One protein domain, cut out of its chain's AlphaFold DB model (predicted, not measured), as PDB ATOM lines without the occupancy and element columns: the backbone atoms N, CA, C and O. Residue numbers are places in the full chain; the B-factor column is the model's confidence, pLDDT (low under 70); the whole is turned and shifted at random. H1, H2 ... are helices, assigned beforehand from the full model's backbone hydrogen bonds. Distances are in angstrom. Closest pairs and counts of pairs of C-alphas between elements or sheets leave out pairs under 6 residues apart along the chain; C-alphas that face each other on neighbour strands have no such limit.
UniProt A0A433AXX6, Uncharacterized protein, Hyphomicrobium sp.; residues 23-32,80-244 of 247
ATOM      1  N   ILE A  23      17.474  30.204  27.763       58.28
ATOM      2  CA  ILE A  23      17.046  28.918  28.338       58.28
ATOM      3  C   ILE A  23      15.545  28.977  28.696       58.28
ATOM      4  O   ILE A  23      14.772  28.129  28.263       58.28
ATOM      5  N   ASN A  24      15.091  30.043  29.360       47.38
ATOM      6  CA  ASN A  24      13.677  30.252  29.702       47.38
ATOM      7  C   ASN A  24      12.796  30.619  28.488       47.38
ATOM      8  O   ASN A  24      11.585  30.433  28.519       47.38
ATOM      9  N   LEU A  25      13.353  31.164  27.403       45.53
ATOM     10  CA  LEU A  25      12.627  31.391  26.147       45.53
ATOM     11  C   LEU A  25      12.406  30.070  25.417       45.53
ATOM     12  O   LEU A  25      11.329  29.886  24.855       45.53
ATOM     13  N   TYR A  26      13.368  29.144  25.498       47.28
ATOM     14  CA  TYR A  26      13.163  27.749  25.116       47.28
ATOM     15  C   TYR A  26      11.992  27.152  25.919       47.28
ATOM     16  O   TYR A  26      11.107  26.537  25.334       47.28
ATOM     17  N   GLU A  27      11.865  27.453  27.220       41.19
ATOM     18  CA  GLU A  27      10.667  27.059  27.983       41.19
ATOM     19  C   GLU A  27       9.350  27.632  27.428       41.19
ATOM     20  O   GLU A  27       8.351  26.918  27.329       41.19
ATOM     21  N   LEU A  28       9.335  28.905  27.021       33.81
ATOM     22  CA  LEU A  28       8.114  29.586  26.575       33.81
ATOM     23  C   LEU A  28       7.683  29.238  25.144       33.81
ATOM     24  O   LEU A  28       6.501  29.381  24.823       33.81
ATOM     25  N   THR A  29       8.602  28.817  24.272       42.59
ATOM     26  CA  THR A  29       8.275  28.483  22.873       42.59
ATOM     27  C   THR A  29       8.239  26.989  22.580       42.59
ATOM     28  O   THR A  29       7.603  26.593  21.602       42.59
ATOM     29  N   SER A  30       8.892  26.160  23.400       41.81
ATOM     30  CA  SER A  30       9.181  24.766  23.046       41.81
ATOM     31  C   SER A  30       8.357  23.728  23.811       41.81
ATOM     32  O   SER A  30       8.288  22.597  23.342       41.81
ATOM     33  N   PHE A  31       7.652  24.083  24.898       44.03
ATOM     34  CA  PHE A  31       6.945  23.102  25.742       44.03
ATOM     35  C   PHE A  31       5.425  23.299  25.847       44.03
ATOM     36  O   PHE A  31       4.829  23.250  26.917       44.03
ATOM     37  N   GLY A  32       4.756  23.384  24.694       30.16
ATOM     38  CA  GLY A  32       3.339  23.007  24.555       30.16
ATOM     39  C   GLY A  32       3.123  21.483  24.529       30.16
ATOM     40  O   GLY A  32       2.269  20.997  23.798       30.16
ATOM     41  N   PRO A  80       9.736  12.126  31.923       88.75
ATOM     42  CA  PRO A  80      10.942  11.832  31.163       88.75
ATOM     43  C   PRO A  80      10.613  11.126  29.849       88.75
ATOM     44  O   PRO A  80       9.810  10.191  29.796       88.75
ATOM     45  N   ILE A  81      11.251  11.572  28.772       90.56
ATOM     46  CA  ILE A  81      11.010  11.055  27.432       90.56
ATOM     47  C   ILE A  81      11.959   9.888  27.198       90.56
ATOM     48  O   ILE A  81      13.172  10.073  27.161       90.56
ATOM     49  N   ASP A  82      11.421   8.695  26.963       95.44
ATOM     50  CA  ASP A  82      12.212   7.616  26.380       95.44
ATOM     51  C   ASP A  82      12.321   7.827  24.866       95.44
ATOM     52  O   ASP A  82      11.392   7.550  24.100       95.44
ATOM     53  N   VAL A  83      13.468   8.342  24.434       95.25
ATOM     54  CA  VAL A  83      13.759   8.688  23.041       95.25
ATOM     55  C   VAL A  83      13.694   7.454  22.130       95.25
ATOM     56  O   VAL A  83      13.342   7.577  20.954       95.25
ATOM     57  N   SER A  84      13.938   6.250  22.666       96.06
ATOM     58  CA  SER A  84      13.848   4.992  21.908       96.06
ATOM     59  C   SER A  84      12.422   4.656  21.449       96.06
ATOM     60  O   SER A  84      12.236   3.936  20.469       96.06
ATOM     61  N   THR A  85      11.408   5.221  22.114       96.62
ATOM     62  CA  THR A  85       9.986   4.973  21.820       96.62
ATOM     63  C   THR A  85       9.408   5.921  20.770       96.62
ATOM     64  O   THR A  85       8.274   5.743  20.322       96.62
ATOM     65  N   ILE A  86      10.167   6.938  20.353       96.31
ATOM     66  CA  ILE A  86       9.714   7.898  19.350       96.31
ATOM     67  C   ILE A  86       9.703   7.207  17.984       96.31
ATOM     68  O   ILE A  86      10.741   6.762  17.497       96.31
ATOM     69  N   SER A  87       8.533   7.136  17.347       97.81
ATOM     70  CA  SER A  87       8.384   6.587  15.998       97.81
ATOM     71  C   SER A  87       8.720   7.610  14.916       97.81
ATOM     72  O   SER A  87       8.551   8.821  15.091       97.81
ATOM     73  N   CYS A  88       9.155   7.111  13.763       98.44
ATOM     74  CA  CYS A  88       9.335   7.899  12.554       98.44
ATOM     75  C   CYS A  88       8.051   8.637  12.159       98.44
ATOM     76  O   CYS A  88       8.112   9.811  11.802       98.44
ATOM     77  N   GLU A  89       6.885   8.002  12.312       98.06
ATOM     78  CA  GLU A  89       5.583   8.647  12.112       98.06
ATOM     79  C   GLU A  89       5.406   9.901  12.981       98.06
ATOM     80  O   GLU A  89       4.999  10.951  12.477       98.06
ATOM     81  N   ARG A  90       5.747   9.827  14.277       96.62
ATOM     82  CA  ARG A  90       5.637  10.966  15.199       96.62
ATOM     83  C   ARG A  90       6.574  12.102  14.794       96.62
ATOM     84  O   ARG A  90       6.157  13.260  14.808       96.62
ATOM     85  N   LEU A  91       7.818  11.785  14.436       96.81
ATOM     86  CA  LEU A  91       8.794  12.790  14.009       96.81
ATOM     87  C   LEU A  91       8.346  13.500  12.728       96.81
ATOM     88  O   LEU A  91       8.368  14.727  12.673       96.81
ATOM     89  N   VAL A  92       7.915  12.741  11.718       97.88
ATOM     90  CA  VAL A  92       7.477  13.291  10.428       97.88
ATOM     91  C   VAL A  92       6.218  14.130  10.599       97.88
ATOM     92  O   VAL A  92       6.169  15.244  10.091       97.88
ATOM     93  N   SER A  93       5.244  13.661  11.384       97.19
ATOM     94  CA  SER A  93       4.020  14.423  11.665       97.19
ATOM     95  C   SER A  93       4.333  15.787  12.290       97.19
ATOM     96  O   SER A  93       3.786  16.804  11.866       97.19
ATOM     97  N   ALA A  94       5.255  15.831  13.257       94.88
ATOM     98  CA  ALA A  94       5.711  17.082  13.857       94.88
ATOM     99  C   ALA A  94       6.460  17.967  12.839       94.88
ATOM    100  O   ALA A  94       6.188  19.164  12.711       94.88
ATOM    101  N   TYR A  95       7.364  17.378  12.055       94.25
ATOM    102  CA  TYR A  95       8.110  18.100  11.025       94.25
ATOM    103  C   TYR A  95       7.193  18.730   9.964       94.25
ATOM    104  O   TYR A  95       7.418  19.861   9.531       94.25
ATOM    105  N   GLU A  96       6.130  18.032   9.564       96.00
ATOM    106  CA  GLU A  96       5.149  18.504   8.585       96.00
ATOM    107  C   GLU A  96       4.175  19.541   9.151       96.00
ATOM    108  O   GLU A  96       3.789  20.465   8.427       96.00
ATOM    109  N   ALA A  97       3.818  19.433  10.436       94.94
ATOM    110  CA  ALA A  97       2.960  20.399  11.117       94.94
ATOM    111  C   ALA A  97       3.589  21.800  11.162       94.94
ATOM    112  O   ALA A  97       2.872  22.803  11.094       94.94
ATOM    113  N   LYS A  98       4.929  21.879  11.223       90.81
ATOM    114  CA  LYS A  98       5.718  23.126  11.154       90.81
ATOM    115  C   LYS A  98       5.304  24.182  12.182       90.81
ATOM    116  O   LYS A  98       5.552  25.375  11.984       90.81
ATOM    117  N   THR A  99       4.673  23.776  13.281       92.25
ATOM    118  CA  THR A  99       4.424  24.697  14.387       92.25
ATOM    119  C   THR A  99       5.740  24.953  15.131       92.25
ATOM    120  O   THR A  99       6.639  24.109  15.101       92.25
ATOM    121  N   PRO A 100       5.898  26.100  15.814       87.44
ATOM    122  CA  PRO A 100       7.118  26.378  16.572       87.44
ATOM    123  C   PRO A 100       7.459  25.300  17.613       87.44
ATOM    124  O   PRO A 100       8.631  24.958  17.779       87.44
ATOM    125  N   SER A 101       6.449  24.732  18.278       85.31
ATOM    126  CA  SER A 101       6.632  23.649  19.249       85.31
ATOM    127  C   SER A 101       7.045  22.341  18.580       85.31
ATOM    128  O   SER A 101       7.939  21.665  19.080       85.31
ATOM    129  N   ASP A 102       6.457  22.011  17.429       89.19
ATOM    130  CA  ASP A 102       6.781  20.779  16.707       89.19
ATOM    131  C   ASP A 102       8.186  20.823  16.099       89.19
ATOM    132  O   ASP A 102       8.931  19.850  16.175       89.19
ATOM    133  N   LEU A 103       8.600  21.972  15.558       89.25
ATOM    134  CA  LEU A 103       9.970  22.153  15.076       89.25
ATOM    135  C   LEU A 103      10.980  22.141  16.227       89.25
ATOM    136  O   LEU A 103      12.065  21.590  16.068       89.25
ATOM    137  N   SER A 104      10.618  22.686  17.395       87.31
ATOM    138  CA  SER A 104      11.455  22.572  18.597       87.31
ATOM    139  C   SER A 104      11.615  21.113  19.027       87.31
ATOM    140  O   SER A 104      12.718  20.701  19.366       87.31
ATOM    141  N   PHE A 105      10.543  20.314  18.964       88.94
ATOM    142  CA  PHE A 105      10.608  18.875  19.220       88.94
ATOM    143  C   PHE A 105      11.540  18.159  18.248       88.94
ATOM    144  O   PHE A 105      12.443  17.450  18.685       88.94
ATOM    145  N   VAL A 106      11.340  18.360  16.945       93.56
ATOM    146  CA  VAL A 106      12.151  17.707  15.912       93.56
ATOM    147  C   VAL A 106      13.622  18.081  16.072       93.56
ATOM    148  O   VAL A 106      14.469  17.192  16.139       93.56
ATOM    149  N   ASN A 107      13.929  19.372  16.210       92.56
ATOM    150  CA  ASN A 107      15.303  19.840  16.382       92.56
ATOM    151  C   ASN A 107      15.917  19.327  17.687       92.56
ATOM    152  O   ASN A 107      17.064  18.890  17.681       92.56
ATOM    153  N   GLY A 108      15.170  19.348  18.792       92.81
ATOM    154  CA  GLY A 108      15.649  18.855  20.080       92.81
ATOM    155  C   GLY A 108      15.998  17.368  20.025       92.81
ATOM    156  O   GLY A 108      17.115  16.979  20.353       92.81
ATOM    157  N   ILE A 109      15.083  16.534  19.529       96.31
ATOM    158  CA  ILE A 109      15.308  15.086  19.437       96.31
ATOM    159  C   ILE A 109      16.442  14.742  18.474       96.31
ATOM    160  O   ILE A 109      17.266  13.891  18.797       96.31
ATOM    161  N   LEU A 110      16.522  15.398  17.314       97.50
ATOM    162  CA  LEU A 110      17.582  15.114  16.348       97.50
ATOM    163  C   LEU A 110      18.956  15.585  16.843       97.50
ATOM    164  O   LEU A 110      19.923  14.849  16.676       97.50
ATOM    165  N   ASN A 111      19.054  16.732  17.525       96.44
ATOM    166  CA  ASN A 111      20.306  17.146  18.170       96.44
ATOM    167  C   ASN A 111      20.715  16.194  19.291       96.44
ATOM    168  O   ASN A 111      21.879  15.801  19.350       96.44
ATOM    169  N   TRP A 112      19.765  15.771  20.129       97.62
ATOM    170  CA  TRP A 112      20.028  14.777  21.167       97.62
ATOM    171  C   TRP A 112      20.551  13.472  20.555       97.62
ATOM    172  O   TRP A 112      21.581  12.963  20.977       97.62
ATOM    173  N   MET A 113      19.919  12.966  19.491       97.88
ATOM    174  CA  MET A 113      20.401  11.773  18.782       97.88
ATOM    175  C   MET A 113      21.764  11.986  18.124       97.88
ATOM    176  O   MET A 113      22.580  11.071  18.110       97.88
ATOM    177  N   GLY A 114      22.021  13.187  17.607       96.56
ATOM    178  CA  GLY A 114      23.314  13.557  17.042       96.56
ATOM    179  C   GLY A 114      24.451  13.396  18.045       96.56
ATOM    180  O   GLY A 114      25.509  12.896  17.680       96.56
ATOM    181  N   GLY A 115      24.222  13.784  19.300       96.06
ATOM    182  CA  GLY A 115      25.183  13.563  20.378       96.06
ATOM    183  C   GLY A 115      25.209  12.120  20.857       96.06
ATOM    184  O   GLY A 115      26.281  11.564  21.060       96.06
ATOM    185  N   TYR A 116      24.042  11.489  20.986       97.06
ATOM    186  CA  TYR A 116      23.924  10.101  21.435       97.06
ATOM    187  C   TYR A 116      24.677   9.118  20.528       97.06
ATOM    188  O   TYR A 116      25.289   8.170  21.010       97.06
ATOM    189  N   HIS A 117      24.665   9.361  19.217       96.50
ATOM    190  CA  HIS A 117      25.375   8.540  18.234       96.50
ATOM    191  C   HIS A 117      26.839   8.941  18.032       96.50
ATOM    192  O   HIS A 117      27.541   8.266  17.283       96.50
ATOM    193  N   ALA A 118      27.311  10.031  18.643       93.81
ATOM    194  CA  ALA A 118      28.690  10.473  18.474       93.81
ATOM    195  C   ALA A 118      29.669   9.453  19.071       93.81
ATOM    196  O   ALA A 118      29.481   8.955  20.184       93.81
ATOM    197  N   THR A 119      30.726   9.149  18.323       89.56
ATOM    198  CA  THR A 119      31.677   8.099  18.701       89.56
ATOM    199  C   THR A 119      32.835   8.624  19.537       89.56
ATOM    200  O   THR A 119      33.050   9.833  19.669       89.56
ATOM    201  N   ALA A 120      33.598   7.709  20.135       86.38
ATOM    202  CA  ALA A 120      34.777   8.069  20.917       86.38
ATOM    203  C   ALA A 120      35.831   8.778  20.050       86.38
ATOM    204  O   ALA A 120      36.497   9.702  20.514       86.38
ATOM    205  N   GLU A 121      35.948   8.377  18.783       85.94
ATOM    206  CA  GLU A 121      36.847   8.956  17.789       85.94
ATOM    207  C   GLU A 121      36.421  10.370  17.377       85.94
ATOM    208  O   GLU A 121      37.274  11.243  17.210       85.94
ATOM    209  N   GLN A 122      35.113  10.608  17.235       85.88
ATOM    210  CA  GLN A 122      34.561  11.940  16.962       85.88
ATOM    211  C   GLN A 122      34.687  12.868  18.178       85.88
ATOM    212  O   GLN A 122      34.864  14.080  18.022       85.88
ATOM    213  N   GLY A 123      34.624  12.309  19.389       89.81
ATOM    214  CA  GLY A 123      34.717  13.064  20.631       89.81
ATOM    215  C   GLY A 123      33.644  14.151  20.691       89.81
ATOM    216  O   GLY A 123      32.466  13.885  20.485       89.81
ATOM    217  N   THR A 124      34.059  15.388  20.958       91.69
ATOM    218  CA  THR A 124      33.178  16.562  21.058       91.69
ATOM    219  C   THR A 124      33.216  17.460  19.822       91.69
ATOM    220  O   THR A 124      32.875  18.644  19.895       91.69
ATOM    221  N   VAL A 125      33.657  16.919  18.684       91.69
ATOM    222  CA  VAL A 125      33.735  17.638  17.411       91.69
ATOM    223  C   VAL A 125      32.407  17.527  16.673       91.69
ATOM    224  O   VAL A 125      31.962  16.434  16.337       91.69
ATOM    225  N   VAL A 126      31.791  18.672  16.372       89.94
ATOM    226  CA  VAL A 126      30.504  18.739  15.674       89.94
ATOM    227  C   VAL A 126      30.633  19.524  14.379       89.94
ATOM    228  O   VAL A 126      31.111  20.656  14.359       89.94
ATOM    229  N   ASP A 127      30.160  18.939  13.285       90.94
ATOM    230  CA  ASP A 127      29.959  19.628  12.013       90.94
ATOM    231  C   ASP A 127      28.461  19.863  11.808       90.94
ATOM    232  O   ASP A 127      27.725  18.943  11.449       90.94
ATOM    233  N   TRP A 128      27.989  21.079  12.092       89.69
ATOM    234  CA  TRP A 128      26.557  21.397  12.067       89.69
ATOM    235  C   TRP A 128      25.929  21.243  10.679       89.69
ATOM    236  O   TRP A 128      24.763  20.863  10.588       89.69
ATOM    237  N   ASP A 129      26.691  21.497   9.611       90.81
ATOM    238  CA  ASP A 129      26.198  21.362   8.239       90.81
ATOM    239  C   ASP A 129      25.997  19.878   7.905       90.81
ATOM    240  O   ASP A 129      24.919  19.473   7.464       90.81
ATOM    241  N   LYS A 130      26.988  19.033   8.215       92.62
ATOM    242  CA  LYS A 130      26.866  17.582   8.010       92.62
ATOM    243  C   LYS A 130      25.821  16.938   8.914       92.62
ATOM    244  O   LYS A 130      25.102  16.037   8.481       92.62
ATOM    245  N   LEU A 131      25.721  17.397  10.160       93.12
ATOM    246  CA  LEU A 131      24.716  16.917  11.099       93.12
ATOM    247  C   LEU A 131      23.303  17.286  10.619       93.12
ATOM    248  O   LEU A 131      22.411  16.443  10.627       93.12
ATOM    249  N   SER A 132      23.114  18.502  10.101       93.50
ATOM    250  CA  SER A 132      21.866  18.929   9.459       93.50
ATOM    251  C   SER A 132      21.526  18.084   8.222       93.50
ATOM    252  O   SER A 132      20.379  17.665   8.037       93.50
ATOM    253  N   ASP A 133      22.513  17.734   7.394       95.19
ATOM    254  CA  ASP A 133      22.305  16.807   6.276       95.19
ATOM    255  C   ASP A 133      21.886  15.406   6.754       95.19
ATOM    256  O   ASP A 133      21.000  14.782   6.159       95.19
ATOM    257  N   ALA A 134      22.463  14.913   7.853       96.50
ATOM    258  CA  ALA A 134      22.044  13.665   8.491       96.50
ATOM    259  C   ALA A 134      20.613  13.746   9.053       96.50
ATOM    260  O   ALA A 134      19.844  12.787   8.929       96.50
ATOM    261  N   PHE A 135      20.212  14.896   9.605       96.88
ATOM    262  CA  PHE A 135      18.841  15.154  10.061       96.88
ATOM    263  C   PHE A 135      17.858  15.050   8.897       96.88
ATOM    264  O   PHE A 135      16.868  14.322   8.986       96.88
ATOM    265  N   ASN A 136      18.172  15.690   7.770       97.19
ATOM    266  CA  ASN A 136      17.351  15.629   6.563       97.19
ATOM    267  C   ASN A 136      17.213  14.194   6.036       97.19
ATOM    268  O   ASN A 136      16.101  13.754   5.745       97.19
ATOM    269  N   LYS A 137      18.314  13.434   5.965       97.88
ATOM    270  CA  LYS A 137      18.283  12.013   5.572       97.88
ATOM    271  C   LYS A 137      17.423  11.176   6.523       97.88
ATOM    272  O   LYS A 137      16.643  10.348   6.058       97.88
ATOM    273  N   THR A 138      17.510  11.433   7.828       98.19
ATOM    274  CA  THR A 138      16.697  10.759   8.852       98.19
ATOM    275  C   THR A 138      15.209  11.042   8.656       98.19
ATOM    276  O   THR A 138      14.408  10.112   8.648       98.19
ATOM    277  N   VAL A 139      14.824  12.305   8.440       97.50
ATOM    278  CA  VAL A 139      13.423  12.689   8.197       97.50
ATOM    279  C   VAL A 139      12.885  12.056   6.908       97.50
ATOM    280  O   VAL A 139      11.788  11.499   6.921       97.50
ATOM    281  N   VAL A 140      13.662  12.077   5.817       98.12
ATOM    282  CA  VAL A 140      13.294  11.426   4.546       98.12
ATOM    283  C   VAL A 140      13.093   9.926   4.747       98.12
ATOM    284  O   VAL A 140      12.028   9.405   4.424       98.12
ATOM    285  N   PHE A 141      14.053   9.238   5.365       98.38
ATOM    286  CA  PHE A 141      13.917   7.817   5.679       98.38
ATOM    287  C   PHE A 141      12.679   7.538   6.544       98.38
ATOM    288  O   PHE A 141      11.914   6.615   6.272       98.38
ATOM    289  N   CYS A 142      12.429   8.362   7.561       98.38
ATOM    290  CA  CYS A 142      11.268   8.202   8.425       98.38
ATOM    291  C   CYS A 142       9.933   8.369   7.686       98.38
ATOM    292  O   CYS A 142       8.969   7.681   8.025       98.38
ATOM    293  N   SER A 143       9.867   9.225   6.662       98.12
ATOM    294  CA  SER A 143       8.659   9.387   5.839       98.12
ATOM    295  C   SER A 143       8.336   8.147   4.998       98.12
ATOM    296  O   SER A 143       7.170   7.849   4.744       98.12
ATOM    297  N   GLU A 144       9.361   7.382   4.619       98.31
ATOM    298  CA  GLU A 144       9.226   6.127   3.872       98.31
ATOM    299  C   GLU A 144       8.962   4.928   4.801       98.31
ATOM    300  O   GLU A 144       8.438   3.895   4.374       98.31
ATOM    301  N   HIS A 145       9.293   5.066   6.090       98.12
ATOM    302  CA  HIS A 145       9.273   3.985   7.073       98.12
ATOM    303  C   HIS A 145       8.631   4.393   8.417       98.12
ATOM    304  O   HIS A 145       9.286   4.320   9.461       98.12
ATOM    305  N   PRO A 146       7.333   4.757   8.448       96.81
ATOM    306  CA  PRO A 146       6.686   5.332   9.636       96.81
ATOM    307  C   PRO A 146       6.708   4.426  10.880       96.81
ATOM    308  O   PRO A 146       6.740   4.926  12.004       96.81
ATOM    309  N   GLY A 147       6.738   3.100  10.693       95.50
ATOM    310  CA  GLY A 147       6.759   2.112  11.779       95.50
ATOM    311  C   GLY A 147       8.129   1.855  12.420       95.50
ATOM    312  O   GLY A 147       8.213   1.027  13.325       95.50
ATOM    313  N   ILE A 148       9.203   2.503  11.955       97.00
ATOM    314  CA  ILE A 148      10.547   2.382  12.542       97.00
ATOM    315  C   ILE A 148      10.719   3.414  13.666       97.00
ATOM    316  O   ILE A 148      10.175   4.514  13.597       97.00
ATOM    317  N   GLY A 149      11.470   3.069  14.715       97.75
ATOM    318  CA  GLY A 149      11.865   4.018  15.759       97.75
ATOM    319  C   GLY A 149      12.898   5.024  15.243       97.75
ATOM    320  O   GLY A 149      13.853   4.643  14.567       97.75
ATOM    321  N   VAL A 150      12.741   6.304  15.579       97.88
ATOM    322  CA  VAL A 150      13.627   7.376  15.095       97.88
ATOM    323  C   VAL A 150      15.067   7.148  15.535       97.88
ATOM    324  O   VAL A 150      15.968   7.411  14.751       97.88
ATOM    325  N   LEU A 151      15.294   6.605  16.736       97.19
ATOM    326  CA  LEU A 151      16.643   6.308  17.227       97.19
ATOM    327  C   LEU A 151      17.394   5.326  16.307       97.19
ATOM    328  O   LEU A 151      18.560   5.538  15.994       97.19
ATOM    329  N   SER A 152      16.709   4.291  15.808       97.19
ATOM    330  CA  SER A 152      17.277   3.341  14.840       97.19
ATOM    331  C   SER A 152      17.384   3.918  13.427       97.19
ATOM    332  O   SER A 152      18.207   3.471  12.631       97.19
ATOM    333  N   ALA A 153      16.526   4.877  13.071       98.00
ATOM    334  CA  ALA A 153      16.625   5.583  11.797       98.00
ATOM    335  C   ALA A 153      17.826   6.538  11.781       98.00
ATOM    336  O   ALA A 153      18.565   6.558  10.800       98.00
ATOM    337  N   SER A 154      18.042   7.291  12.863       97.81
ATOM    338  CA  SER A 154      19.135   8.256  12.990       97.81
ATOM    339  C   SER A 154      20.506   7.590  13.029       97.81
ATOM    340  O   SER A 154      21.431   8.103  12.406       97.81
ATOM    341  N   GLU A 155      20.625   6.407  13.639       96.75
ATOM    342  CA  GLU A 155      21.864   5.613  13.654       96.75
ATOM    343  C   GLU A 155      22.416   5.367  12.239       96.75
ATOM    344  O   GLU A 155      23.623   5.348  12.035       96.75
ATOM    345  N   LYS A 156      21.547   5.252  11.223       96.75
ATOM    346  CA  LYS A 156      21.951   5.021   9.821       96.75
ATOM    347  C   LYS A 156      22.686   6.198   9.182       96.75
ATOM    348  O   LYS A 156      23.296   6.022   8.130       96.75
ATOM    349  N   PHE A 157      22.547   7.395   9.746       96.69
ATOM    350  CA  PHE A 157      23.004   8.640   9.128       96.69
ATOM    351  C   PHE A 157      23.865   9.498  10.057       96.69
ATOM    352  O   PHE A 157      24.483  10.444   9.578       96.69
ATOM    353  N   MET A 158      23.897   9.189  11.355       95.44
ATOM    354  CA  MET A 158      24.663   9.892  12.386       95.44
ATOM    355  C   MET A 158      25.830   9.031  12.898       95.44
ATOM    356  O   MET A 158      25.994   7.887  12.468       95.44
ATOM    357  N   GLY A 159      26.649   9.585  13.798       90.88
ATOM    358  CA  GLY A 159      27.828   8.898  14.334       90.88
ATOM    359  C   GLY A 159      28.853   8.609  13.242       90.88
ATOM    360  O   GLY A 159      29.130   9.482  12.417       90.88
ATOM    361  N   ASP A 160      29.346   7.372  13.177       88.62
ATOM    362  CA  ASP A 160      30.309   6.905  12.163       88.62
ATOM    363  C   ASP A 160      29.817   7.035  10.708       88.62
ATOM    364  O   ASP A 160      30.600   6.920   9.768       88.62
ATOM    365  N   ASN A 161      28.517   7.274  10.500       89.19
ATOM    366  CA  ASN A 161      27.936   7.487   9.171       89.19
ATOM    367  C   ASN A 161      27.998   8.953   8.704       89.19
ATOM    368  O   ASN A 161      27.554   9.265   7.596       89.19
ATOM    369  N   ILE A 162      28.534   9.853   9.534       86.12
ATOM    370  CA  ILE A 162      28.878  11.219   9.146       86.12
ATOM    371  C   ILE A 162      30.338  11.231   8.686       86.12
ATOM    372  O   ILE A 162      31.233  10.894   9.457       86.12
ATOM    373  N   ASP A 163      30.568  11.650   7.437       79.31
ATOM    374  CA  ASP A 163      31.910  11.798   6.859       79.31
ATOM    375  C   ASP A 163      32.848  12.601   7.782       79.31
ATOM    376  O   ASP A 163      32.408  13.598   8.365       79.31
ATOM    377  N   ASP A 164      34.142  12.260   7.790       78.81
ATOM    378  CA  ASP A 164      35.220  12.871   8.592       78.81
ATOM    379  C   ASP A 164      35.120  14.392   8.787       78.81
ATOM    380  O   ASP A 164      34.707  15.122   7.884       78.81
ATOM    381  N   ALA A 165      35.598  14.895   9.928       79.38
ATOM    382  CA  ALA A 165      35.615  16.324  10.245       79.38
ATOM    383  C   ALA A 165      36.067  17.198   9.052       79.38
ATOM    384  O   ALA A 165      37.113  16.979   8.436       79.38
ATOM    385  N   SER A 166      35.253  18.195   8.713       84.12
ATOM    386  CA  SER A 166      35.552  19.185   7.684       84.12
ATOM    387  C   SER A 166      36.220  20.427   8.299       84.12
ATOM    388  O   SER A 166      36.227  20.597   9.518       84.12
ATOM    389  N   PRO A 167      36.734  21.370   7.488       85.69
ATOM    390  CA  PRO A 167      37.195  22.664   7.996       85.69
ATOM    391  C   PRO A 167      36.122  23.487   8.735       85.69
ATOM    392  O   PRO A 167      36.469  24.465   9.390       85.69
ATOM    393  N   GLN A 168      34.839  23.134   8.594       83.00
ATOM    394  CA  GLN A 168      33.710  23.772   9.280       83.00
ATOM    395  C   GLN A 168      33.364  23.088  10.610       83.00
ATOM    396  O   GLN A 168      32.538  23.605  11.361       83.00
ATOM    397  N   SER A 169      33.986  21.944  10.907       87.06
ATOM    398  CA  SER A 169      33.795  21.248  12.173       87.06
ATOM    399  C   SER A 169      34.288  22.087  13.348       87.06
ATOM    400  O   SER A 169      35.278  22.816  13.266       87.06
ATOM    401  N   TYR A 170      33.579  21.964  14.460       84.62
ATOM    402  CA  TYR A 170      33.746  22.781  15.643       84.62
ATOM    403  C   TYR A 170      33.897  21.889  16.869       84.62
ATOM    404  O   TYR A 170      32.994  21.125  17.200       84.62
ATOM    405  N   ASP A 171      35.044  21.974  17.540       90.81
ATOM    406  CA  ASP A 171      35.279  21.224  18.771       90.81
ATOM    407  C   ASP A 171      34.699  21.968  19.978       90.81
ATOM    408  O   ASP A 171      35.187  23.038  20.368       90.81
ATOM    409  N   LEU A 172      33.674  21.376  20.595       90.94
ATOM    410  CA  LEU A 172      33.021  21.926  21.780       90.94
ATOM    411  C   LEU A 172      33.976  22.015  22.984       90.94
ATOM    412  O   LEU A 172      33.768  22.854  23.865       90.94
ATOM    413  N   ALA A 173      35.050  21.219  23.021       92.19
ATOM    414  CA  ALA A 173      36.046  21.263  24.091       92.19
ATOM    415  C   ALA A 173      36.929  22.521  24.044       92.19
ATOM    416  O   ALA A 173      37.498  22.909  25.066       92.19
ATOM    417  N   ILE A 174      37.022  23.193  22.892       92.50
ATOM    418  CA  ILE A 174      37.773  24.451  22.742       92.50
ATOM    419  C   ILE A 174      36.923  25.655  23.171       92.50
ATOM    420  O   ILE A 174      37.446  26.714  23.528       92.50
ATOM    421  N   VAL A 175      35.599  25.502  23.174       92.06
ATOM    422  CA  VAL A 175      34.661  26.565  23.535       92.06
ATOM    423  C   VAL A 175      34.776  26.851  25.014       92.06
ATOM    424  O   VAL A 175      34.475  26.000  25.845       92.06
ATOM    425  N   THR A 176      35.194  28.062  25.362       95.44
ATOM    426  CA  THR A 176      35.258  28.464  26.765       95.44
ATOM    427  C   THR A 176      33.895  28.913  27.270       95.44
ATOM    428  O   THR A 176      33.068  29.431  26.519       95.44
ATOM    429  N   CYS A 177      33.691  28.803  28.575       94.56
ATOM    430  CA  CYS A 177      32.552  29.384  29.267       94.56
ATOM    431  C   CYS A 177      32.402  30.892  28.994       94.56
ATOM    432  O   CYS A 177      31.296  31.373  28.763       94.56
ATOM    433  N   GLU A 178      33.505  31.644  28.921       93.44
ATOM    434  CA  GLU A 178      33.477  33.048  28.496       93.44
ATOM    435  C   GLU A 178      32.935  33.211  27.070       93.44
ATOM    436  O   GLU A 178      32.125  34.102  26.812       93.44
ATOM    437  N   THR A 179      33.332  32.333  26.146       91.81
ATOM    438  CA  THR A 179      32.845  32.355  24.761       91.81
ATOM    439  C   THR A 179      31.340  32.094  24.715       91.81
ATOM    440  O   THR A 179      30.625  32.842  24.051       91.81
ATOM    441  N   VAL A 180      30.842  31.112  25.474       88.31
ATOM    442  CA  VAL A 180      29.401  30.811  25.588       88.31
ATOM    443  C   VAL A 180      28.602  32.007  26.104       88.31
ATOM    444  O   VAL A 180      27.465  32.209  25.693       88.31
ATOM    445  N   LEU A 181      29.190  32.826  26.977       86.69
ATOM    446  CA  LEU A 181      28.514  33.976  27.577       86.69
ATOM    447  C   LEU A 181      28.622  35.261  26.751       86.69
ATOM    448  O   LEU A 181      27.846  36.185  26.970       86.69
ATOM    449  N   THR A 182      29.574  35.364  25.822       88.25
ATOM    450  CA  THR A 182      29.894  36.645  25.163       88.25
ATOM    451  C   THR A 182      29.805  36.609  23.641       88.25
ATOM    452  O   THR A 182      29.537  37.643  23.021       88.25
ATOM    453  N   ASN A 183      29.996  35.445  23.018       87.56
ATOM    454  CA  ASN A 183      29.988  35.303  21.570       87.56
ATOM    455  C   ASN A 183      28.562  35.050  21.057       87.56
ATOM    456  O   ASN A 183      27.947  34.028  21.348       87.56
ATOM    457  N   LYS A 184      28.042  35.978  20.246       83.44
ATOM    458  CA  LYS A 184      26.668  35.917  19.720       83.44
ATOM    459  C   LYS A 184      26.408  34.714  18.816       83.44
ATOM    460  O   LYS A 184      25.291  34.205  18.823       83.44
ATOM    461  N   ASP A 185      27.408  34.278  18.058       78.88
ATOM    462  CA  ASP A 185      27.267  33.156  17.130       78.88
ATOM    463  C   ASP A 185      27.183  31.832  17.899       78.88
ATOM    464  O   ASP A 185      26.365  30.979  17.563       78.88
ATOM    465  N   VAL A 186      27.938  31.707  18.997       80.75
ATOM    466  CA  VAL A 186      27.838  30.562  19.919       80.75
ATOM    467  C   VAL A 186      26.505  30.576  20.668       80.75
ATOM    468  O   VAL A 186      25.805  29.568  20.701       80.75
ATOM    469  N   ILE A 187      26.104  31.731  21.210       79.56
ATOM    470  CA  ILE A 187      24.833  31.889  21.936       79.56
ATOM    471  C   ILE A 187      23.634  31.511  21.061       79.56
ATOM    472  O   ILE A 187      22.671  30.930  21.557       79.56
ATOM    473  N   LYS A 188      23.677  31.818  19.759       80.81
ATOM    474  CA  LYS A 188      22.581  31.521  18.829       80.81
ATOM    475  C   LYS A 188      22.228  30.028  18.789       80.81
ATOM    476  O   LYS A 188      21.048  29.708  18.700       80.81
ATOM    477  N   ASN A 189      23.226  29.152  18.888       81.38
ATOM    478  CA  ASN A 189      23.064  27.700  18.775       81.38
ATOM    479  C   ASN A 189      23.267  26.984  20.123       81.38
ATOM    480  O   ASN A 189      23.489  25.773  20.162       81.38
ATOM    481  N   ILE A 190      23.228  27.712  21.246       87.25
ATOM    482  CA  ILE A 190      23.587  27.135  22.547       87.25
ATOM    483  C   ILE A 190      22.589  26.071  23.017       87.25
ATOM    484  O   ILE A 190      22.991  25.091  23.635       87.25
ATOM    485  N   GLY A 191      21.304  26.223  22.678       88.12
ATOM    486  CA  GLY A 191      20.281  25.213  22.965       88.12
ATOM    487  C   GLY A 191      20.553  23.898  22.234       88.12
ATOM    488  O   GLY A 191      20.559  22.843  22.863       88.12
ATOM    489  N   ASP A 192      20.866  23.971  20.938       89.62
ATOM    490  CA  ASP A 192      21.217  22.803  20.118       89.62
ATOM    491  C   ASP A 192      22.510  22.149  20.621       89.62
ATOM    492  O   ASP A 192      22.584  20.930  20.754       89.62
ATOM    493  N   THR A 193      23.494  22.967  21.007       92.00
ATOM    494  CA  THR A 193      24.756  22.504  21.603       92.00
ATOM    495  C   THR A 193      24.523  21.761  22.916       92.00
ATOM    496  O   THR A 193      25.068  20.678  23.114       92.00
ATOM    497  N   PHE A 194      23.701  22.303  23.817       94.38
ATOM    498  CA  PHE A 194      23.376  21.627  25.072       94.38
ATOM    499  C   PHE A 194      22.578  20.351  24.852       94.38
ATOM    500  O   PHE A 194      22.836  19.361  25.529       94.38
ATOM    501  N   MET A 195      21.640  20.351  23.908       94.62
ATOM    502  CA  MET A 195      20.867  19.158  23.588       94.62
ATOM    503  C   MET A 195      21.756  18.053  23.004       94.62
ATOM    504  O   MET A 195      21.635  16.895  23.400       94.62
ATOM    505  N   TRP A 196      22.701  18.418  22.134       96.19
ATOM    506  CA  TRP A 196      23.727  17.507  21.633       96.19
ATOM    507  C   TRP A 196      24.594  16.960  22.776       96.19
ATOM    508  O   TRP A 196      24.738  15.751  22.905       96.19
ATOM    509  N   LEU A 197      25.093  17.814  23.679       95.88
ATOM    510  CA  LEU A 197      25.882  17.377  24.842       95.88
ATOM    511  C   LEU A 197      25.088  16.460  25.785       95.88
ATOM    512  O   LEU A 197      25.642  15.506  26.325       95.88
ATOM    513  N   ALA A 198      23.790  16.710  25.963       95.12
ATOM    514  CA  ALA A 198      22.924  15.845  26.756       95.12
ATOM    515  C   ALA A 198      22.807  14.443  26.140       95.12
ATOM    516  O   ALA A 198      22.873  13.453  26.864       95.12
ATOM    517  N   GLY A 199      22.679  14.355  24.813       96.06
ATOM    518  CA  GLY A 199      22.721  13.087  24.089       96.06
ATOM    519  C   GLY A 199      24.075  12.393  24.193       96.06
ATOM    520  O   GLY A 199      24.130  11.210  24.514       96.06
ATOM    521  N   TYR A 200      25.158  13.150  23.999       95.62
ATOM    522  CA  TYR A 200      26.532  12.670  24.141       95.62
ATOM    523  C   TYR A 200      26.751  12.030  25.511       95.62
ATOM    524  O   TYR A 200      27.102  10.864  25.599       95.62
ATOM    525  N   HIS A 201      26.445  12.726  26.607       94.06
ATOM    526  CA  HIS A 201      26.597  12.146  27.943       94.06
ATOM    527  C   HIS A 201      25.649  10.970  28.210       94.06
ATOM    528  O   HIS A 201      26.010  10.061  28.958       94.06
ATOM    529  N   ALA A 202      24.463  10.947  27.597       94.19
ATOM    530  CA  ALA A 202      23.541   9.827  27.730       94.19
ATOM    531  C   ALA A 202      24.080   8.533  27.091       94.19
ATOM    532  O   ALA A 202      23.854   7.457  27.646       94.19
ATOM    533  N   SER A 203      24.842   8.616  25.991       93.44
ATOM    534  CA  SER A 203      25.452   7.431  25.370       93.44
ATOM    535  C   SER A 203      26.535   6.803  26.252       93.44
ATOM    536  O   SER A 203      26.587   5.579  26.385       93.44
ATOM    537  N   TYR A 204      27.327   7.629  26.945       89.00
ATOM    538  CA  TYR A 204      28.321   7.166  27.923       89.00
ATOM    539  C   TYR A 204      27.700   6.704  29.252       89.00
ATOM    540  O   TYR A 204      28.300   5.883  29.941       89.00
ATOM    541  N   ASN A 205      26.487   7.157  29.589       86.50
ATOM    542  CA  ASN A 205      25.719   6.703  30.754       86.50
ATOM    543  C   ASN A 205      24.962   5.406  30.440       86.50
ATOM    544  O   ASN A 205      23.740   5.396  30.274       86.50
ATOM    545  N   ASN A 206      25.708   4.309  30.288       85.44
ATOM    546  CA  ASN A 206      25.168   2.973  30.009       85.44
ATOM    547  C   ASN A 206      24.206   2.908  28.797       85.44
ATOM    548  O   ASN A 206      23.344   2.028  28.747       85.44
ATOM    549  N   GLY A 207      24.331   3.827  27.831       87.62
ATOM    550  CA  GLY A 207      23.409   3.935  26.697       87.62
ATOM    551  C   GLY A 207      21.977   4.309  27.099       87.62
ATOM    552  O   GLY A 207      21.020   3.765  26.550       87.62
ATOM    553  N   SER A 208      21.805   5.190  28.090       93.56
ATOM    554  CA  SER A 208      20.483   5.652  28.523       93.56
ATOM    555  C   SER A 208      19.743   6.352  27.383       93.56
ATOM    556  O   SER A 208      20.215   7.340  26.825       93.56
ATOM    557  N   THR A 209      18.526   5.900  27.087       95.88
ATOM    558  CA  THR A 209      17.644   6.532  26.093       95.88
ATOM    559  C   THR A 209      16.693   7.557  26.709       95.88
ATOM    560  O   THR A 209      15.783   8.043  26.038       95.88
ATOM    561  N   ILE A 210      16.880   7.880  27.992       94.38
ATOM    562  CA  ILE A 210      15.987   8.754  28.750       94.38
ATOM    563  C   ILE A 210      16.464  10.204  28.680       94.38
ATOM    564  O   ILE A 210      17.530  10.552  29.189       94.38
ATOM    565  N   LEU A 211      15.615  11.062  28.119       92.12
ATOM    566  CA  LEU A 211      15.730  12.512  28.161       92.12
ATOM    567  C   LEU A 211      14.759  13.070  29.210       92.12
ATOM    568  O   LEU A 211      13.563  13.226  28.968       92.12
ATOM    569  N   ASP A 212      15.292  13.382  30.385       91.19
ATOM    570  CA  ASP A 212      14.570  14.089  31.443       91.19
ATOM    571  C   ASP A 212      14.709  15.602  31.222       91.19
ATOM    572  O   ASP A 212      15.785  16.177  31.407       91.19
ATOM    573  N   ILE A 213      13.627  16.239  30.770       87.12
ATOM    574  CA  ILE A 213      13.616  17.656  30.393       87.12
ATOM    575  C   ILE A 213      13.828  18.563  31.606       87.12
ATOM    576  O   ILE A 213      14.562  19.544  31.511       87.12
ATOM    577  N   GLU A 214      13.238  18.239  32.757       86.81
ATOM    578  CA  GLU A 214      13.384  19.044  33.974       86.81
ATOM    579  C   GLU A 214      14.821  18.979  34.490       86.81
ATOM    580  O   GLU A 214      15.432  20.004  34.817       86.81
ATOM    581  N   LYS A 215      15.400  17.773  34.487       89.62
ATOM    582  CA  LYS A 215      16.813  17.570  34.795       89.62
ATOM    583  C   LYS A 215      17.698  18.333  33.811       89.62
ATOM    584  O   LYS A 215      18.603  19.034  34.257       89.62
ATOM    585  N   PHE A 216      17.421  18.258  32.511       90.25
ATOM    586  CA  PHE A 216      18.171  18.973  31.476       90.25
ATOM    587  C   PHE A 216      18.136  20.498  31.673       90.25
ATOM    588  O   PHE A 216      19.184  21.150  31.663       90.25
ATOM    589  N   VAL A 217      16.960  21.083  31.918       87.06
ATOM    590  CA  VAL A 217      16.819  22.523  32.196       87.06
ATOM    591  C   VAL A 217      17.621  22.910  33.437       87.06
ATOM    592  O   VAL A 217      18.376  23.884  33.420       87.06
ATOM    593  N   LYS A 218      17.531  22.117  34.509       89.00
ATOM    594  CA  LYS A 218      18.322  22.374  35.712       89.00
ATOM    595  C   LYS A 218      19.826  22.302  35.425       89.00
ATOM    596  O   LYS A 218      20.561  23.203  35.819       89.00
ATOM    597  N   GLN A 219      20.285  21.267  34.726       91.75
ATOM    598  CA  GLN A 219      21.698  21.076  34.390       91.75
ATOM    599  C   GLN A 219      22.240  22.220  33.529       91.75
ATOM    600  O   GLN A 219      23.326  22.722  33.799       91.75
ATOM    601  N   THR A 220      21.484  22.683  32.532       90.88
ATOM    602  CA  THR A 220      21.890  23.831  31.702       90.88
ATOM    603  C   THR A 220      21.943  25.137  32.501       90.88
ATOM    604  O   THR A 220      22.848  25.945  32.285       90.88
ATOM    605  N   SER A 221      21.051  25.326  33.480       89.31
ATOM    606  CA  SER A 221      21.140  26.440  34.434       89.31
ATOM    607  C   SER A 221      22.383  26.344  35.328       89.31
ATOM    608  O   SER A 221      23.085  27.340  35.505       89.31
ATOM    609  N   ASP A 222      22.686  25.161  35.867       92.50
ATOM    610  CA  ASP A 222      23.874  24.939  36.701       92.50
ATOM    611  C   ASP A 222      25.175  25.165  35.886       92.50
ATOM    612  O   ASP A 222      26.129  25.769  36.383       92.50
ATOM    613  N   ILE A 223      25.199  24.761  34.606       92.81
ATOM    614  CA  ILE A 223      26.302  25.044  33.669       92.81
ATOM    615  C   ILE A 223      26.478  26.551  33.464       92.81
ATOM    616  O   ILE A 223      27.607  27.037  33.503       92.81
ATOM    617  N   ALA A 224      25.388  27.299  33.265       90.62
ATOM    618  CA  ALA A 224      25.447  28.751  33.105       90.62
ATOM    619  C   ALA A 224      26.094  29.430  34.327       90.62
ATOM    620  O   ALA A 224      27.038  30.209  34.176       90.62
ATOM    621  N   GLU A 225      25.652  29.067  35.537       92.31
ATOM    622  CA  GLU A 225      26.223  29.566  36.797       92.31
ATOM    623  C   GLU A 225      27.706  29.205  36.942       92.31
ATOM    624  O   GLU A 225      28.538  30.041  37.309       92.31
ATOM    625  N   TYR A 226      28.064  27.964  36.621       94.25
ATOM    626  CA  TYR A 226      29.452  27.527  36.648       94.25
ATOM    627  C   TYR A 226      30.313  28.303  35.654       94.25
ATOM    628  O   TYR A 226      31.435  28.686  35.991       94.25
ATOM    629  N   CYS A 227      29.801  28.559  34.454       94.50
ATOM    630  CA  CYS A 227      30.535  29.265  33.419       94.50
ATOM    631  C   CYS A 227      30.833  30.724  33.776       94.50
ATOM    632  O   CYS A 227      31.896  31.233  33.424       94.50
ATOM    633  N   GLU A 228      29.960  31.379  34.533       93.12
ATOM    634  CA  GLU A 228      30.215  32.724  35.058       93.12
ATOM    635  C   GLU A 228      31.336  32.738  36.092       93.12
ATOM    636  O   GLU A 228      32.190  33.626  36.082       93.12
ATOM    637  N   ALA A 229      31.348  31.738  36.973       96.44
ATOM    638  CA  ALA A 229      32.389  31.593  37.982       96.44
ATOM    639  C   ALA A 229      33.727  31.121  37.383       96.44
ATOM    640  O   ALA A 229      34.786  31.384  37.955       96.44
ATOM    641  N   ASN A 230      33.696  30.444  36.230       97.00
ATOM    642  CA  ASN A 230      34.847  29.773  35.627       97.00
ATOM    643  C   ASN A 230      34.996  30.120  34.132       97.00
ATOM    644  O   ASN A 230      34.966  29.223  33.291       97.00
ATOM    645  N   PRO A 231      35.239  31.393  33.764       95.88
ATOM    646  CA  PRO A 231      35.227  31.842  32.364       95.88
ATOM    647  C   PRO A 231      36.239  31.119  31.459       95.88
ATOM    648  O   PRO A 231      36.024  30.998  30.256       95.88
ATOM    649  N   LYS A 232      37.336  30.611  32.037       96.62
ATOM    650  CA  LYS A 232      38.392  29.881  31.316       96.62
ATOM    651  C   LYS A 232      38.154  28.373  31.205       96.62
ATOM    652  O   LYS A 232      38.923  27.715  30.513       96.62
ATOM    653  N   ALA A 233      37.162  27.819  31.904       96.25
ATOM    654  CA  ALA A 233      36.806  26.411  31.746       96.25
ATOM    655  C   ALA A 233      36.208  26.182  30.352       96.25
ATOM    656  O   ALA A 233      35.594  27.094  29.790       96.25
ATOM    657  N   SER A 234      36.381  24.981  29.797       95.44
ATOM    658  CA  SER A 234      35.673  24.611  28.573       95.44
ATOM    659  C   SER A 234      34.206  24.296  28.859       95.44
ATOM    660  O   SER A 234      33.847  23.884  29.965       95.44
ATOM    661  N   LEU A 235      33.362  24.460  27.843       93.44
ATOM    662  CA  LEU A 235      31.951  24.099  27.884       93.44
ATOM    663  C   LEU A 235      31.776  22.606  28.166       93.44
ATOM    664  O   LEU A 235      30.941  22.244  28.985       93.44
ATOM    665  N   VAL A 236      32.606  21.760  27.550       94.19
ATOM    666  CA  VAL A 236      32.614  20.310  27.794       94.19
ATOM    667  C   VAL A 236      32.947  19.997  29.252       94.19
ATOM    668  O   VAL A 236      32.225  19.224  29.863       94.19
ATOM    669  N   THR A 237      33.933  20.667  29.865       95.00
ATOM    670  CA  THR A 237      34.232  20.475  31.304       95.00
ATOM    671  C   THR A 237      33.018  20.806  32.179       95.00
ATOM    672  O   THR A 237      32.744  20.139  33.177       95.00
ATOM    673  N   ALA A 238      32.287  21.871  31.835       95.38
ATOM    674  CA  ALA A 238      31.071  22.237  32.549       95.38
ATOM    675  C   ALA A 238      29.957  21.200  32.319       95.38
ATOM    676  O   ALA A 238      29.300  20.794  33.275       95.38
ATOM    677  N   ALA A 239      29.768  20.740  31.081       95.00
ATOM    678  CA  ALA A 239      28.792  19.713  30.740       95.00
ATOM    679  C   ALA A 239      29.092  18.387  31.449       95.00
ATOM    680  O   ALA A 239      28.217  17.876  32.132       95.00
ATOM    681  N   GLU A 240      30.330  17.895  31.425       93.81
ATOM    682  CA  GLU A 240      30.761  16.700  32.163       93.81
ATOM    683  C   GLU A 240      30.394  16.782  33.647       93.81
ATOM    684  O   GLU A 240      29.843  15.840  34.208       93.81
ATOM    685  N   LYS A 241      30.619  17.943  34.271       94.31
ATOM    686  CA  LYS A 241      30.331  18.161  35.692       94.31
ATOM    687  C   LYS A 241      28.848  18.016  36.051       94.31
ATOM    688  O   LYS A 241      28.533  17.561  37.151       94.31
ATOM    689  N   PHE A 242      27.939  18.461  35.186       94.44
ATOM    690  CA  PHE A 242      26.508  18.534  35.518       94.44
ATOM    691  C   PHE A 242      25.646  17.518  34.767       94.44
ATOM    692  O   PHE A 242      24.640  17.072  35.312       94.44
ATOM    693  N   MET A 243      26.026  17.153  33.544       92.56
ATOM    694  CA  MET A 243      25.339  16.210  32.655       92.56
ATOM    695  C   MET A 243      25.947  14.807  32.669       92.56
ATOM    696  O   MET A 243      25.216  13.853  32.404       92.56
ATOM    697  N   GLY A 244      27.236  14.672  32.996       85.38
ATOM    698  CA  GLY A 244      27.887  13.373  33.147       85.38
ATOM    699  C   GLY A 244      27.322  12.550  34.309       85.38
ATOM    700  O   GLY A 244      26.580  13.050  35.163       85.38
TER     701      GLY A 244
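Overview. This is residues 23 to 32 and 80 to 244 of the 247 residues of an uncharacterized protein of Hyphomicrobium sp. (UniProt A0A433AXX6). What does a first look at the model show? Two crossing helices, H3 and H8, pack together as the core, with H2, H4 and H5 grouped on the H3 side and H9 and H10 grouped on the H8 side. H1 sits by the beginning of H3, and the short H6 and H7 make a corner near the far end of H9. What is printed, and how large is it? The printed part has 175 residues with ten named helices, H1 to H10 in order along the chain, and no named strand; the class is all helix. It is compact, with a radius of gyration of the C-alphas of 15.5 A and spans of 48 by 37 by 31 A.

Along the chain. Which helices come first? H1 is residues 23 to 30, and its C-alpha 23 stands at (17.046, 28.918, 28.338). H2 is residues 88 to 97, 14.1 A from first to last C-alpha, and H3 is residues 100 to 116, 23.9 A, with C-alpha 116 at (23.924, 10.101, 21.435). What follows H3? H4, residues 128 to 144, is 24.5 A long, and H5 is residues 150 to 155. H6 is residues 177 to 182 and H7 is residues 184 to 188. Which helices close the printed part? H8 is residues 190 to 204, 21.2 A, and H9 is residues 213 to 229, 24.6 A. H10, residues 235 to 243, 11.3 A, ends with C-alpha 243 at (25.339, 16.210, 32.655).

Arrangement. Which helix is the hub, and what does it touch? H3 is the hub, touching H1, H2, H5 and H8. H1 touches residues 100 to 105 of H3 alone, at a steep tilt of 58 degrees, opposite ways, the closest C-alphas being those of Ser 30 and Ser 101, 4.7 A apart. H3 and H8 touch at a steep tilt of 41 degrees, the same way, with their closest C-alphas, Gly 115 and Tyr 200, 4.1 A apart. How do H2, H4 and H5 stand? H2 and H3 form a helical hairpin, with the closest C-alphas, Ala 94 and Asp 102, 4.8 A apart. H4 touches H5 at a steep tilt of 52 degrees, opposite ways, with the closest C-alphas, Thr 138 and Ser 154, 5.4 A apart; H4 is close to H3 but not clearly touching it. H5 touches residues 110 to 114 of H3 alone, the closest C-alphas being those of Met 113 and Leu 151, 6.8 A apart. How do the later helices stand? H9 and H10 touch at a steep tilt of 46 degrees, opposite ways, with the closest C-alphas, Gln 219 and Phe 242, 5.6 A apart. H6 touches residues 227 to 228 of H9 alone, with the closest C-alphas, Cys 177 and Cys 227, 4.6 A apart, and H6 and H7 touch only at the corner, with C-alphas 180 and 186 5.9 A apart. H10 touches residues 197 to 201 of H8 alone, at closest 6.3 A between the C-alphas of His 201 and Met 243. What do the backbones show? In H1 to H7, H9 and H10 every O i to N i+4 pair is within hydrogen-bond range; in H8 it is 10 of 11.

Size, cuts and confidence. How far does it reach? The two C-alphas farthest apart, those of Glu 144 and Ala 229, are 48.5 A apart. Where is the cut, and which links are long? Residues 33 to 79 are not printed, and C-alphas 32 and 80 are 15.0 A apart across the cut. The links H3 to H4, 11 residues, and H5 to H6, 21 residues, are long. Where is confidence low? Residues 23 to 32 have pLDDT under 70, while the mean of the printed part is 89.6.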